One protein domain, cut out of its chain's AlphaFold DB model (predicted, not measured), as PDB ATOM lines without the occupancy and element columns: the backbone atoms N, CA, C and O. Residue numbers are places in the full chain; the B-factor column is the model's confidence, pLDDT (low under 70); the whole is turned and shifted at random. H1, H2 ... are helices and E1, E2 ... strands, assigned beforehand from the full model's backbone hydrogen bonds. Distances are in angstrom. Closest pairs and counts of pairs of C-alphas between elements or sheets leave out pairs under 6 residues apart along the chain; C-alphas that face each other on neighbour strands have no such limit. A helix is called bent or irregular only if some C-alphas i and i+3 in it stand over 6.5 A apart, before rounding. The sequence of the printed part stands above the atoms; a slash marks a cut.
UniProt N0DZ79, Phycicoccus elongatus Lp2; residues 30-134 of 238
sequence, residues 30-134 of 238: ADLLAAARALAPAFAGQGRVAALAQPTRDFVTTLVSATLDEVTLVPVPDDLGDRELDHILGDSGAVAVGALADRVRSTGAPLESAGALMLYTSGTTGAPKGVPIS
ATOM      1  N   ALA A  30      57.213  73.835  29.475       98.38
ATOM      2  CA  ALA A  30      58.220  74.500  28.658       98.38
ATOM      3  C   ALA A  30      58.563  75.901  29.191       98.38
ATOM      4  O   ALA A  30      59.743  76.211  29.355       98.38
ATOM      5  N   ASP A  31      57.554  76.714  29.519       98.50
ATOM      6  CA  ASP A  31      57.764  78.062  30.061       98.50
ATOM      7  C   ASP A  31      58.439  78.018  31.433       98.50
ATOM      8  O   ASP A  31      59.355  78.793  31.694       98.50
ATOM      9  N   LEU A  32      58.030  77.083  32.298       98.50
ATOM     10  CA  LEU A  32      58.645  76.876  33.607       98.50
ATOM     11  C   LEU A  32      60.118  76.478  33.472       98.50
ATOM     12  O   LEU A  32      60.971  77.046  34.151       98.50
ATOM     13  N   LEU A  33      60.435  75.533  32.583       98.00
ATOM     14  CA  LEU A  33      61.815  75.113  32.353       98.00
ATOM     15  C   LEU A  33      62.661  76.256  31.775       98.00
ATOM     16  O   LEU A  33      63.806  76.437  32.187       98.00
ATOM     17  N   ALA A  34      62.111  77.037  30.844       98.25
ATOM     18  CA  ALA A  34      62.788  78.198  30.277       98.25
ATOM     19  C   ALA A  34      63.051  79.276  31.341       98.25
ATOM     20  O   ALA A  34      64.175  79.766  31.449       98.25
ATOM     21  N   ALA A  35      62.047  79.594  32.163       98.00
ATOM     22  CA  ALA A  35      62.171  80.546  33.261       98.00
ATOM     23  C   ALA A  35      63.203  80.082  34.301       98.00
ATOM     24  O   ALA A  35      64.045  80.871  34.724       98.00
ATOM     25  N   ALA A  36      63.202  78.795  34.655       97.06
ATOM     26  CA  ALA A  36      64.165  78.228  35.591       97.06
ATOM     27  C   ALA A  36      65.602  78.307  35.055       97.06
ATOM     28  O   ALA A  36      66.506  78.740  35.760       97.06
ATOM     29  N   ARG A  37      65.822  77.978  33.777       96.06
ATOM     30  CA  ARG A  37      67.147  78.112  33.145       96.06
ATOM     31  C   ARG A  37      67.626  79.561  33.077       96.06
ATOM     32  O   ARG A  37      68.823  79.804  33.172       96.06
ATOM     33  N   ALA A  38      66.713  80.515  32.908       96.62
ATOM     34  CA  ALA A  38      67.047  81.937  32.934       96.62
ATOM     35  C   ALA A  38      67.415  82.433  34.344       96.62
ATOM     36  O   ALA A  38      68.174  83.393  34.464       96.62
ATOM     37  N   LEU A  39      66.906  81.780  35.394       94.94
ATOM     38  CA  LEU A  39      67.199  82.102  36.792       94.94
ATOM     39  C   LEU A  39      68.528  81.506  37.284       94.94
ATOM     40  O   LEU A  39      69.149  82.096  38.164       94.94
ATOM     41  N   ALA A  40      69.003  80.412  36.677       87.81
ATOM     42  CA  ALA A  40      70.217  79.688  37.073       87.81
ATOM     43  C   ALA A  40      71.452  80.563  37.396       87.81
ATOM     44  O   ALA A  40      72.107  80.324  38.414       87.81
ATOM     45  N   PRO A  41      71.776  81.636  36.635       88.81
ATOM     46  CA  PRO A  41      72.908  82.504  36.971       88.81
ATOM     47  C   PRO A  41      72.817  83.163  38.355       88.81
ATOM     48  O   PRO A  41      73.850  83.491  38.934       88.81
ATOM     49  N   ALA A  42      71.612  83.348  38.905       84.81
ATOM     50  CA  ALA A  42      71.407  83.908  40.241       84.81
ATOM     51  C   ALA A  42      71.849  82.954  41.365       84.81
ATOM     52  O   ALA A  42      72.068  83.402  42.491       84.81
ATOM     53  N   PHE A  43      71.992  81.657  41.077       85.25
ATOM     54  CA  PHE A  43      72.404  80.635  42.044       85.25
ATOM     55  C   PHE A  43      73.873  80.231  41.901       85.25
ATOM     56  O   PHE A  43      74.376  79.445  42.702       85.25
ATOM     57  N   ALA A  44      74.590  80.791  40.923       81.44
ATOM     58  CA  ALA A  44      75.992  80.478  40.689       81.44
ATOM     59  C   ALA A  44      76.844  80.717  41.951       81.44
ATOM     60  O   ALA A  44      76.862  81.811  42.519       81.44
ATOM     61  N   GLY A  45      77.565  79.679  42.382       83.31
ATOM     62  CA  GLY A  45      78.419  79.717  43.574       83.31
ATOM     63  C   GLY A  45      77.674  79.620  44.910       83.31
ATOM     64  O   GLY A  45      78.318  79.703  45.953       83.31
ATOM     65  N   GLN A  46      76.351  79.435  44.903       87.81
ATOM     66  CA  GLN A  46      75.566  79.195  46.111       87.81
ATOM     67  C   GLN A  46      75.419  77.695  46.352       87.81
ATOM     68  O   GLN A  46      74.982  76.966  45.470       87.81
ATOM     69  N   GLY A  47      75.723  77.224  47.563       92.69
ATOM     70  CA  GLY A  47      75.409  75.842  47.938       92.69
ATOM     71  C   GLY A  47      73.959  75.669  48.398       92.69
ATOM     72  O   GLY A  47      73.371  74.600  48.228       92.69
ATOM     73  N   ARG A  48      73.356  76.722  48.973       96.31
ATOM     74  CA  ARG A  48      71.995  76.688  49.525       96.31
ATOM     75  C   ARG A  48      71.286  78.024  49.346       96.31
ATOM     76  O   ARG A  48      71.852  79.074  49.651       96.31
ATOM     77  N   VAL A  49      70.022  77.978  48.939       96.38
ATOM     78  CA  VAL A  49      69.165  79.163  48.796       96.38
ATOM     79  C   VAL A  49      67.863  78.990  49.563       96.38
ATOM     80  O   VAL A  49      67.340  77.884  49.670       96.38
ATOM     81  N   ALA A  50      67.337  80.082  50.107       97.00
ATOM     82  CA  ALA A  50      66.076  80.114  50.833       97.00
ATOM     83  C   ALA A  50      65.053  80.974  50.088       97.00
ATOM     84  O   ALA A  50      65.361  82.092  49.675       97.00
ATOM     85  N   ALA A  51      63.828  80.474  49.950       97.25
ATOM     86  CA  ALA A  51      62.747  81.177  49.261       97.25
ATOM     87  C   ALA A  51      61.419  80.998  49.996       97.25
ATOM     88  O   ALA A  51      61.199  79.976  50.651       97.25
ATOM     89  N   LEU A  52      60.520  81.977  49.873       97.38
ATOM     90  CA  LEU A  52      59.180  81.887  50.454       97.38
ATOM     91  C   LEU A  52      58.386  80.767  49.782       97.38
ATOM     92  O   LEU A  52      58.143  80.804  48.580       97.38
ATOM     93  N   ALA A  53      57.941  79.797  50.577       97.56
ATOM     94  CA  ALA A  53      57.248  78.582  50.164       97.56
ATOM     95  C   ALA A  53      55.769  78.818  49.821       97.56
ATOM     96  O   ALA A  53      54.873  78.104  50.283       97.56
ATOM     97  N   GLN A  54      55.510  79.854  49.031       97.00
ATOM     98  CA  GLN A  54      54.180  80.218  48.570       97.00
ATOM     99  C   GLN A  54      53.864  79.499  47.254       97.00
ATOM    100  O   GLN A  54      54.765  79.243  46.457       97.00
ATOM    101  N   PRO A  55      52.593  79.173  46.979       97.31
ATOM    102  CA  PRO A  55      52.201  78.590  45.704       97.31
ATOM    103  C   PRO A  55      52.160  79.671  44.619       97.31
ATOM    104  O   PRO A  55      51.092  80.087  44.190       97.31
ATOM    105  N   THR A  56      53.325  80.162  44.210       97.94
ATOM    106  CA  THR A  56      53.478  81.213  43.199       97.94
ATOM    107  C   THR A  56      54.401  80.753  42.087       97.94
ATOM    108  O   THR A  56      55.253  79.878  42.282       97.94
ATOM    109  N   ARG A  57      54.258  81.348  40.903       97.81
ATOM    110  CA  ARG A  57      55.139  81.066  39.761       97.81
ATOM    111  C   ARG A  57      56.605  81.314  40.106       97.81
ATOM    112  O   ARG A  57      57.460  80.553  39.661       97.81
ATOM    113  N   ASP A  58      56.877  82.326  40.926       96.75
ATOM    114  CA  ASP A  58      58.217  82.670  41.410       96.75
ATOM    115  C   ASP A  58      58.847  81.538  42.239       96.75
ATOM    116  O   ASP A  58      59.944  81.068  41.929       96.75
ATOM    117  N   PHE A  59      58.117  81.017  43.232       98.12
ATOM    118  CA  PHE A  59      58.614  79.922  44.064       98.12
ATOM    119  C   PHE A  59      58.818  78.635  43.258       98.12
ATOM    120  O   PHE A  59      59.847  77.977  43.402       98.12
ATOM    121  N   VAL A  60      57.880  78.280  42.371       98.25
ATOM    122  CA  VAL A  60      58.022  77.071  41.540       98.25
ATOM    123  C   VAL A  60      59.197  77.201  40.564       98.25
ATOM    124  O   VAL A  60      59.948  76.243  40.386       98.25
ATOM    125  N   THR A  61      59.413  78.382  39.984       98.25
ATOM    126  CA  THR A  61      60.577  78.650  39.118       98.25
ATOM    127  C   THR A  61      61.885  78.535  39.901       98.25
ATOM    128  O   THR A  61      62.818  77.874  39.445       98.25
ATOM    129  N   THR A  62      61.928  79.102  41.109       98.06
ATOM    130  CA  THR A  62      63.065  79.002  42.037       98.06
ATOM    131  C   THR A  62      63.367  77.552  42.406       98.06
ATOM    132  O   THR A  62      64.518  77.129  42.344       98.06
ATOM    133  N   LEU A  63      62.340  76.760  42.720       97.88
ATOM    134  CA  LEU A  63      62.463  75.337  43.032       97.88
ATOM    135  C   LEU A  63      63.058  74.533  41.876       97.88
ATOM    136  O   LEU A  63      63.960  73.720  42.090       97.88
ATOM    137  N   VAL A  64      62.559  74.749  40.659       97.69
ATOM    138  CA  VAL A  64      63.069  74.047  39.478       97.69
ATOM    139  C   VAL A  64      64.502  74.477  39.181       97.69
ATOM    140  O   VAL A  64      65.336  73.609  38.960       97.69
ATOM    141  N   SER A  65      64.820  75.772  39.233       97.12
ATOM    142  CA  SER A  65      66.188  76.245  38.993       97.12
ATOM    143  C   SER A  65      67.164  75.701  40.039       97.12
ATOM    144  O   SER A  65      68.168  75.117  39.656       97.12
ATOM    145  N   ALA A  66      66.830  75.743  41.332       96.19
ATOM    146  CA  ALA A  66      67.680  75.177  42.382       96.19
ATOM    147  C   ALA A  66      67.931  73.675  42.162       96.19
ATOM    148  O   ALA A  66      69.043  73.193  42.344       96.19
ATOM    149  N   THR A  67      66.914  72.946  41.691       95.38
ATOM    150  CA  THR A  67      67.050  71.526  41.340       95.38
ATOM    151  C   THR A  67      67.978  71.303  40.142       95.38
ATOM    152  O   THR A  67      68.771  70.367  40.169       95.38
ATOM    153  N   LEU A  68      67.877  72.130  39.096       93.38
ATOM    154  CA  LEU A  68      68.721  72.033  37.896       93.38
ATOM    155  C   LEU A  68      70.194  72.327  38.193       93.38
ATOM    156  O   LEU A  68      71.063  71.720  37.573       93.38
ATOM    157  N   ASP A  69      70.448  73.245  39.123       93.12
ATOM    158  CA  ASP A  69      71.789  73.697  39.500       93.12
ATOM    159  C   ASP A  69      72.356  72.940  40.719       93.12
ATOM    160  O   ASP A  69      73.406  73.304  41.241       93.12
ATOM    161  N   GLU A  70      71.664  71.892  41.187       93.50
ATOM    162  CA  GLU A  70      72.035  71.063  42.351       93.50
ATOM    163  C   GLU A  70      72.239  71.854  43.664       93.50
ATOM    164  O   GLU A  70      72.935  71.435  44.599       93.50
ATOM    165  N   VAL A  71      71.560  72.994  43.768       95.75
ATOM    166  CA  VAL A  71      71.547  73.863  44.943       95.75
ATOM    167  C   VAL A  71      70.457  73.399  45.903       95.75
ATOM    168  O   VAL A  71      69.308  73.186  45.514       95.75
ATOM    169  N   THR A  72      70.785  73.280  47.192       97.75
ATOM    170  CA  THR A  72      69.768  72.931  48.193       97.75
ATOM    171  C   THR A  72      68.774  74.077  48.346       97.75
ATOM    172  O   THR A  72      69.152  75.176  48.759       97.75
ATOM    173  N   LEU A  73      67.489  73.811  48.107       98.00
ATOM    174  CA  LEU A  73      66.430  74.760  48.433       98.00
ATOM    175  C   LEU A  73      65.963  74.593  49.886       98.00
ATOM    176  O   LEU A  73      65.591  73.500  50.323       98.00
ATOM    177  N   VAL A  74      65.890  75.711  50.602       98.06
ATOM    178  CA  VAL A  74      65.250  75.858  51.912       98.06
ATOM    179  C   VAL A  74      63.909  76.584  51.723       98.06
ATOM    180  O   VAL A  74      63.877  77.812  51.633       98.06
ATOM    181  N   PRO A  75      62.779  75.866  51.620       98.06
ATOM    182  CA  PRO A  75      61.465  76.492  51.533       98.06
ATOM    183  C   PRO A  75      61.047  77.056  52.897       98.06
ATOM    184  O   PRO A  75      60.927  76.328  53.886       98.06
ATOM    185  N   VAL A  76      60.800  78.361  52.942       96.75
ATOM    186  CA  VAL A  76      60.503  79.117  54.162       96.75
ATOM    187  C   VAL A  76      59.009  79.469  54.215       96.75
ATOM    188  O   VAL A  76      58.518  80.112  53.287       96.75
ATOM    189  N   PRO A  77      58.262  79.079  55.267       93.94
ATOM    190  CA  PRO A  77      56.881  79.523  55.457       93.94
ATOM    191  C   PRO A  77      56.761  81.057  55.476       93.94
ATOM    192  O   PRO A  77      57.613  81.758  56.024       93.94
ATOM    193  N   ASP A  78      55.690  81.594  54.894       89.94
ATOM    194  CA  ASP A  78      55.479  83.041  54.794       89.94
ATOM    195  C   ASP A  78      54.966  83.681  56.091       89.94
ATOM    196  O   ASP A  78      55.073  84.897  56.261       89.94
ATOM    197  N   ASP A  79      54.520  82.885  57.052       90.31
ATOM    198  CA  ASP A  79      53.974  83.313  58.338       90.31
ATOM    199  C   ASP A  79      54.979  83.262  59.506       90.31
ATOM    200  O   ASP A  79      54.611  83.556  60.643       90.31
ATOM    201  N   LEU A  80      56.259  82.963  59.245       90.31
ATOM    202  CA  LEU A  80      57.287  82.907  60.292       90.31
ATOM    203  C   LEU A  80      57.591  84.266  60.940       90.31
ATOM    204  O   LEU A  80      57.752  85.284  60.268       90.31
ATOM    205  N   GLY A  81      57.776  84.282  62.260       91.00
ATOM    206  CA  GLY A  81      58.315  85.454  62.955       91.00
ATOM    207  C   GLY A  81      59.823  85.630  62.728       91.00
ATOM    208  O   GLY A  81      60.533  84.651  62.506       91.00
ATOM    209  N   ASP A  82      60.328  86.864  62.870       90.94
ATOM    210  CA  ASP A  82      61.742  87.230  62.653       90.94
ATOM    211  C   ASP A  82      62.737  86.267  63.317       90.94
ATOM    212  O   ASP A  82      63.687  85.827  62.685       90.94
ATOM    213  N   ARG A  83      62.500  85.876  64.577       90.31
ATOM    214  CA  ARG A  83      63.417  84.987  65.315       90.31
ATOM    215  C   ARG A  83      63.540  83.597  64.700       90.31
ATOM    216  O   ARG A  83      64.616  83.011  64.731       90.31
ATOM    217  N   GLU A  84      62.434  83.045  64.213       91.81
ATOM    218  CA  GLU A  84      62.427  81.712  63.609       91.81
ATOM    219  C   GLU A  84      63.035  81.755  62.207       91.81
ATOM    220  O   GLU A  84      63.788  80.858  61.837       91.81
ATOM    221  N   LEU A  85      62.789  82.842  61.472       92.75
ATOM    222  CA  LEU A  85      63.433  83.105  60.193       92.75
ATOM    223  C   LEU A  85      64.956  83.254  60.335       92.75
ATOM    224  O   LEU A  85      65.698  82.587  59.618       92.75
ATOM    225  N   ASP A  86      65.421  84.065  61.288       92.25
ATOM    226  CA  ASP A  86      66.849  84.252  61.578       92.25
ATOM    227  C   ASP A  86      67.512  82.924  61.969       92.25
ATOM    228  O   ASP A  86      68.613  82.615  61.509       92.25
ATOM    229  N   HIS A  87      66.824  82.104  62.775       92.94
ATOM    230  CA  HIS A  87      67.285  80.759  63.125       92.94
ATOM    231  C   HIS A  87      67.437  79.871  61.887       92.94
ATOM    232  O   HIS A  87      68.498  79.286  61.694       92.94
ATOM    233  N   ILE A  88      66.419  79.795  61.024       94.56
ATOM    234  CA  ILE A  88      66.456  78.975  59.803       94.56
ATOM    235  C   ILE A  88      67.589  79.414  58.876       94.56
ATOM    236  O   ILE A  88      68.330  78.569  58.377       94.56
ATOM    237  N   LEU A  89      67.759  80.715  58.639       94.94
ATOM    238  CA  LEU A  89      68.814  81.222  57.757       94.94
ATOM    239  C   LEU A  89      70.209  81.006  58.352       94.94
ATOM    240  O   LEU A  89      71.130  80.636  57.625       94.94
ATOM    241  N   GLY A  90      70.361  81.193  59.664       94.06
ATOM    242  CA  GLY A  90      71.618  80.959  60.370       94.06
ATOM    243  C   GLY A  90      72.020  79.484  60.407       94.06
ATOM    244  O   GLY A  90      73.168  79.162  60.118       94.06
ATOM    245  N   ASP A  91      71.079  78.593  60.723       94.69
ATOM    246  CA  ASP A  91      71.300  77.144  60.802       94.69
ATOM    247  C   ASP A  91      71.529  76.524  59.416       94.69
ATOM    248  O   ASP A  91      72.453  75.732  59.224       94.69
ATOM    249  N   SER A  92      70.731  76.922  58.419       95.38
ATOM    250  CA  SER A  92      70.873  76.399  57.058       95.38
ATOM    251  C   SER A  92      72.080  76.968  56.327       95.38
ATOM    252  O   SER A  92      72.592  76.294  55.437       95.38
ATOM    253  N   GLY A  93      72.524  78.188  56.647       94.56
ATOM    254  CA  GLY A  93      73.524  78.908  55.854       94.56
ATOM    255  C   GLY A  93      73.025  79.306  54.460       94.56
ATOM    256  O   GLY A  93      73.828  79.512  53.551       94.56
ATOM    257  N   ALA A  94      71.707  79.354  54.254       95.38
ATOM    258  CA  ALA A  94      71.121  79.654  52.958       95.38
ATOM    259  C   ALA A  94      71.081  81.158  52.660       95.38
ATOM    260  O   ALA A  94      70.821  81.997  53.532       95.38
ATOM    261  N   VAL A  95      71.284  81.491  51.387       94.31
ATOM    262  CA  VAL A  95      71.103  82.849  50.867       94.31
ATOM    263  C   VAL A  95      69.635  83.057  50.509       94.31
ATOM    264  O   VAL A  95      69.062  82.288  49.743       94.31
ATOM    265  N   ALA A  96      69.007  84.086  51.080       94.56
ATOM    266  CA  ALA A  96      67.627  84.433  50.757       94.56
ATOM    267  C   ALA A  96      67.521  84.978  49.325       94.56
ATOM    268  O   ALA A  96      68.318  85.826  48.926       94.56
ATOM    269  N   VAL A  97      66.521  84.517  48.574       94.12
ATOM    270  CA  VAL A  97      66.272  84.916  47.181       94.12
ATOM    271  C   VAL A  97      64.812  85.320  46.961       94.12
ATOM    272  O   VAL A  97      63.939  85.044  47.791       94.12
ATOM    273  N   GLY A  98      64.546  85.985  45.833       92.06
ATOM    274  CA  GLY A  98      63.205  86.439  45.455       92.06
ATOM    275  C   GLY A  98      62.566  87.312  46.537       92.06
ATOM    276  O   GLY A  98      63.252  88.072  47.218       92.06
ATOM    277  N   ALA A  99      61.263  87.140  46.757       92.06
ATOM    278  CA  ALA A  99      60.521  87.895  47.772       92.06
ATOM    279  C   ALA A  99      61.024  87.682  49.217       92.06
ATOM    280  O   ALA A  99      60.726  88.491  50.096       92.06
ATOM    281  N   LEU A 100      61.785  86.611  49.497       94.38
ATOM    282  CA  LEU A 100      62.395  86.436  50.819       94.38
ATOM    283  C   LEU A 100      63.550  87.418  51.041       94.38
ATOM    284  O   LEU A 100      63.734  87.881  52.166       94.38
ATOM    285  N   ALA A 101      64.309  87.743  49.991       92.50
ATOM    286  CA  ALA A 101      65.444  88.660  50.076       92.50
ATOM    287  C   ALA A 101      65.013  90.049  50.572       92.50
ATOM    288  O   ALA A 101      65.710  90.651  51.383       92.50
ATOM    289  N   ASP A 102      63.819  90.502  50.178       91.06
ATOM    290  CA  ASP A 102      63.250  91.786  50.603       91.06
ATOM    291  C   ASP A 102      62.813  91.803  52.081       91.06
ATOM    292  O   ASP A 102      62.642  92.866  52.680       91.06
ATOM    293  N   ARG A 103      62.611  90.626  52.688       89.12
ATOM    294  CA  ARG A 103      62.135  90.476  54.071       89.12
ATOM    295  C   ARG A 103      63.271  90.362  55.085       89.12
ATOM    296  O   ARG A 103      63.058  90.609  56.272       89.12
ATOM    297  N   VAL A 104      64.462  89.966  54.647       88.50
ATOM    298  CA  VAL A 104      65.585  89.664  55.539       88.50
ATOM    299  C   VAL A 104      66.574  90.821  55.587       88.50
ATOM    300  O   VAL A 104      66.842  91.487  54.594       88.50
ATOM    301  N   ARG A 105      67.156  91.058  56.766       78.19
ATOM    302  CA  ARG A 105      68.216  92.068  56.942       78.19
ATOM    303  C   ARG A 105      69.615  91.501  56.688       78.19
ATOM    304  O   ARG A 105      70.545  92.257  56.430       78.19
ATOM    305  N   SER A 106      69.758  90.182  56.784       71.25
ATOM    306  CA  SER A 106      71.005  89.448  56.595       71.25
ATOM    307  C   SER A 106      70.711  88.040  56.096       71.25
ATOM    308  O   SER A 106      69.702  87.447  56.473       71.25
ATOM    309  N   THR A 107      71.610  87.492  55.288       74.38
ATOM    310  CA  THR A 107      71.576  86.091  54.859       74.38
ATOM    311  C   THR A 107      72.471  85.230  55.747       74.38
ATOM    312  O   THR A 107      73.343  85.754  56.444       74.38
ATOM    313  N   GLY A 108      72.283  83.909  55.706       70.00
ATOM    314  CA  GLY A 108      73.216  82.979  56.339       70.00
ATOM    315  C   GLY A 108      74.623  83.071  55.736       70.00
ATOM    316  O   GLY A 108      74.812  83.599  54.635       70.00
ATOM    317  N   ALA A 109      75.617  82.549  56.458       78.38
ATOM    318  CA  ALA A 109      76.942  82.316  55.889       78.38
ATOM    319  C   ALA A 109      76.837  81.158  54.879       78.38
ATOM    320  O   ALA A 109      76.370  80.093  55.286       78.38
ATOM    321  N   PRO A 110      77.246  81.335  53.607       80.31
ATOM    322  CA  PRO A 110      77.075  80.306  52.588       80.31
ATOM    323  C   PRO A 110      77.697  78.976  53.011       80.31
ATOM    324  O   PRO A 110      78.873  78.913  53.377       80.31
ATOM    325  N   LEU A 111      76.894  77.917  52.952       88.31
ATOM    326  CA  LEU A 111      77.329  76.541  53.166       88.31
ATOM    327  C   LEU A 111      77.170  75.733  51.879       88.31
ATOM    328  O   LEU A 111      76.307  76.028  51.054       88.31
ATOM    329  N   GLU A 112      77.969  74.675  51.749       91.88
ATOM    330  CA  GLU A 112      77.870  73.696  50.662       91.88
ATOM    331  C   GLU A 112      76.487  73.033  50.610       91.88
ATOM    332  O   GLU A 112      75.837  72.842  51.646       91.88
ATOM    333  N   SER A 113      76.057  72.620  49.416       91.94
ATOM    334  CA  SER A 113      74.794  71.896  49.222       91.94
ATOM    335  C   SER A 113      74.745  70.626  50.088       91.94
ATOM    336  O   SER A 113      75.738  69.922  50.261       91.94
ATOM    337  N   ALA A 114      73.586  70.346  50.683       87.75
ATOM    338  CA  ALA A 114      73.339  69.201  51.563       87.75
ATOM    339  C   ALA A 114      72.224  68.273  51.045       87.75
ATOM    340  O   ALA A 114      71.746  67.409  51.778       87.75
ATOM    341  N   GLY A 115      71.797  68.442  49.793       93.44
ATOM    342  CA  GLY A 115      70.716  67.682  49.171       93.44
ATOM    343  C   GLY A 115      69.944  68.524  48.157       93.44
ATOM    344  O   GLY A 115      70.367  69.610  47.786       93.44
ATOM    345  N   ALA A 116      68.784  68.026  47.730       96.50
ATOM    346  CA  ALA A 116      67.877  68.800  46.884       96.50
ATOM    347  C   ALA A 116      67.070  69.808  47.714       96.50
ATOM    348  O   ALA A 116      66.864  70.947  47.307       96.50
ATOM    349  N   LEU A 117      66.620  69.387  48.900       98.25
ATOM    350  CA  LEU A 117      65.820  70.202  49.810       98.25
ATOM    351  C   LEU A 117      66.397  70.144  51.222       98.25
ATOM    352  O   LEU A 117      66.970  69.132  51.623       98.25
ATOM    353  N   MET A 118      66.150  71.183  52.009       98.00
ATOM    354  CA  MET A 118      66.290  71.140  53.462       98.00
ATOM    355  C   MET A 118      65.002  71.661  54.098       98.00
ATOM    356  O   MET A 118      64.680  72.842  53.996       98.00
ATOM    357  N   LEU A 119      64.248  70.761  54.734       97.31
ATOM    358  CA  LEU A 119      62.957  71.086  55.343       97.31
ATOM    359  C   LEU A 119      63.090  71.217  56.854       97.31
ATOM    360  O   LEU A 119      63.644  70.338  57.511       97.31
ATOM    361  N   TYR A 120      62.532  72.287  57.408       95.62
ATOM    362  CA  TYR A 120      62.518  72.500  58.848       95.62
ATOM    363  C   TYR A 120      61.300  71.843  59.492       95.62
ATOM    364  O   TYR A 120      60.172  71.952  59.011       95.62
ATOM    365  N   THR A 121      61.539  71.150  60.603       90.56
ATOM    366  CA  THR A 121      60.483  70.511  61.400       90.56
ATOM    367  C   THR A 121      60.476  71.069  62.814       90.56
ATOM    368  O   THR A 121      61.541  71.290  63.399       90.56
ATOM    369  N   SER A 122      59.283  71.285  63.371       83.06
ATOM    370  CA  SER A 122      59.119  71.658  64.772       83.06
ATOM    371  C   SER A 122      59.552  70.487  65.658       83.06
ATOM    372  O   SER A 122      58.929  69.426  65.692       83.06
ATOM    373  N   GLY A 123      60.676  70.651  66.353       64.75
ATOM    374  CA  GLY A 123      61.108  69.692  67.362       64.75
ATOM    375  C   GLY A 123      60.223  69.783  68.607       64.75
ATOM    376  O   GLY A 123      59.695  70.841  68.931       64.75
ATOM    377  N   THR A 124      60.100  68.690  69.358       63.06
ATOM    378  CA  THR A 124      59.347  68.673  70.626       63.06
ATOM    379  C   THR A 124      60.056  69.404  71.771       63.06
ATOM    380  O   THR A 124      59.428  69.701  72.782       63.06
ATOM    381  N   THR A 125      61.356  69.696  71.641       61.03
ATOM    382  CA  THR A 125      62.187  70.228  72.738       61.03
ATOM    383  C   THR A 125      63.190  71.305  72.300       61.03
ATOM    384  O   THR A 125      64.263  71.414  72.890       61.03
ATOM    385  N   GLY A 126      62.905  72.092  71.258       75.94
ATOM    386  CA  GLY A 126      63.827  73.153  70.840       75.94
ATOM    387  C   GLY A 126      63.464  73.833  69.527       75.94
ATOM    388  O   GLY A 126      62.388  73.605  68.978       75.94
ATOM    389  N   ALA A 127      64.390  74.663  69.040       83.81
ATOM    390  CA  ALA A 127      64.264  75.339  67.753       83.81
ATOM    391  C   ALA A 127      64.080  74.327  66.598       83.81
ATOM    392  O   ALA A 127      64.543  73.181  66.712       83.81
ATOM    393  N   PRO A 128      63.411  74.723  65.500       90.12
ATOM    394  CA  PRO A 128      63.220  73.860  64.344       90.12
ATOM    395  C   PRO A 128      64.541  73.293  63.821       90.12
ATOM    396  O   PRO A 128      65.555  73.989  63.782       90.12
ATOM    397  N   LYS A 129      64.531  72.027  63.400       93.00
ATOM    398  CA  LYS A 129      65.727  71.346  62.879       93.00
ATOM    399  C   LYS A 129      65.634  71.199  61.369       93.00
ATOM    400  O   LYS A 129      64.608  70.706  60.887       93.00
ATOM    401  N   GLY A 130      66.695  71.583  60.662       95.44
ATOM    402  CA  GLY A 130      66.828  71.388  59.222       95.44
ATOM    403  C   GLY A 130      67.085  69.921  58.886       95.44
ATOM    404  O   GLY A 130      68.055  69.322  59.349       95.44
ATOM    405  N   VAL A 131      66.205  69.328  58.086       97.06
ATOM    406  CA  VAL A 131      66.321  67.947  57.611       97.06
ATOM    407  C   VAL A 131      66.731  67.978  56.138       97.06
ATOM    408  O   VAL A 131      65.892  68.320  55.298       97.06
ATOM    409  N   PRO A 132      67.990  67.644  55.798       97.31
ATOM    410  CA  PRO A 132      68.401  67.513  54.408       97.31
ATOM    411  C   PRO A 132      67.697  66.322  53.748       97.31
ATOM    412  O   PRO A 132      67.588  65.240  54.328       97.31
ATOM    413  N   ILE A 133      67.236  66.517  52.515       97.81
ATOM    414  CA  ILE A 133      66.568  65.507  51.695       97.81
ATOM    415  C   ILE A 133      67.316  65.400  50.368       97.81
ATOM    416  O   ILE A 133      67.421  66.366  49.610       97.81
ATOM    417  N   SER A 134      67.840  64.211  50.077       97.19
ATOM    418  CA  SER A 134      68.590  63.957  48.846       97.19
ATOM    419  C   SER A 134      67.673  63.850  47.625       97.19
ATOM    420  O   SER A 134      66.552  63.343  47.716       97.19
TER     421      SER A 134
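What this domain is: This is residues 30 to 134 of the 238 residues of a protein of Phycicoccus elongatus Lp2 (UniProt N0DZ79). Two short parallel strands, E1 and E2, make a core between helices H2 and H3, and H1 packs across H2 away from the strands. The hairpin of E3 and E4 continues beside E2, and its link reaches toward one end of the long axis, with H1 at the other. The 105 printed residues run H1, E1, H2, E2, H3, E3, E4, a mixed class of three named helices and four named strands. The whole is compact, with a radius of gyration of the C-alphas of 13.0 A, yet elongated, spanning 44 by 24 by 22 A.

Where its parts are: Find C-alpha 30 at (58.220, 74.500, 28.658), where H1, residues 30 to 43, begins its 20.4 A. It is irregular: C-alphas 38 and 41 are 7.1 A apart. Then read E1, 48 to 52, 13.9 A; H2, 57 to 68, 16.4 A; E2, 72 to 76, 12.6 A; H3, 82 to 92, 15.2 A; E3, 117 to 121, 12.8 A; and E4, 129 to 133, 12.6 A, ending at C-alpha 133, (66.568, 65.507, 51.695).

How they stand to each other: E1, H2 and E2 form a strand-helix-strand unit, parallel neighbour strands with a helix between, its crossover right-handed; look for N 49 and O 72, 2.9 A apart. H2 touches H1, closest at C-alphas 65 and 36, 4.4 A, at a steep tilt of 69 degrees, only just short of about perpendicular. H2 and H3 are apart. The closest C-alphas of E2 and E3, 73 and 117, are 4.8 A apart. In the antiparallel hairpin E3 and E4, N 131 and O 119 are 2.8 A apart. Every O i to N i+4 pair is within hydrogen-bond range in H2 and H3, but 7 of 10 in H1.

The domain as a whole: The farthest C-alphas, 30 and 125, are 44.5 A apart. The printed part has no cut. The link H3 to E3, 24 residues, is long. Mean pLDDT of the printed part is 91.9; residues 123 to 125 are under 70.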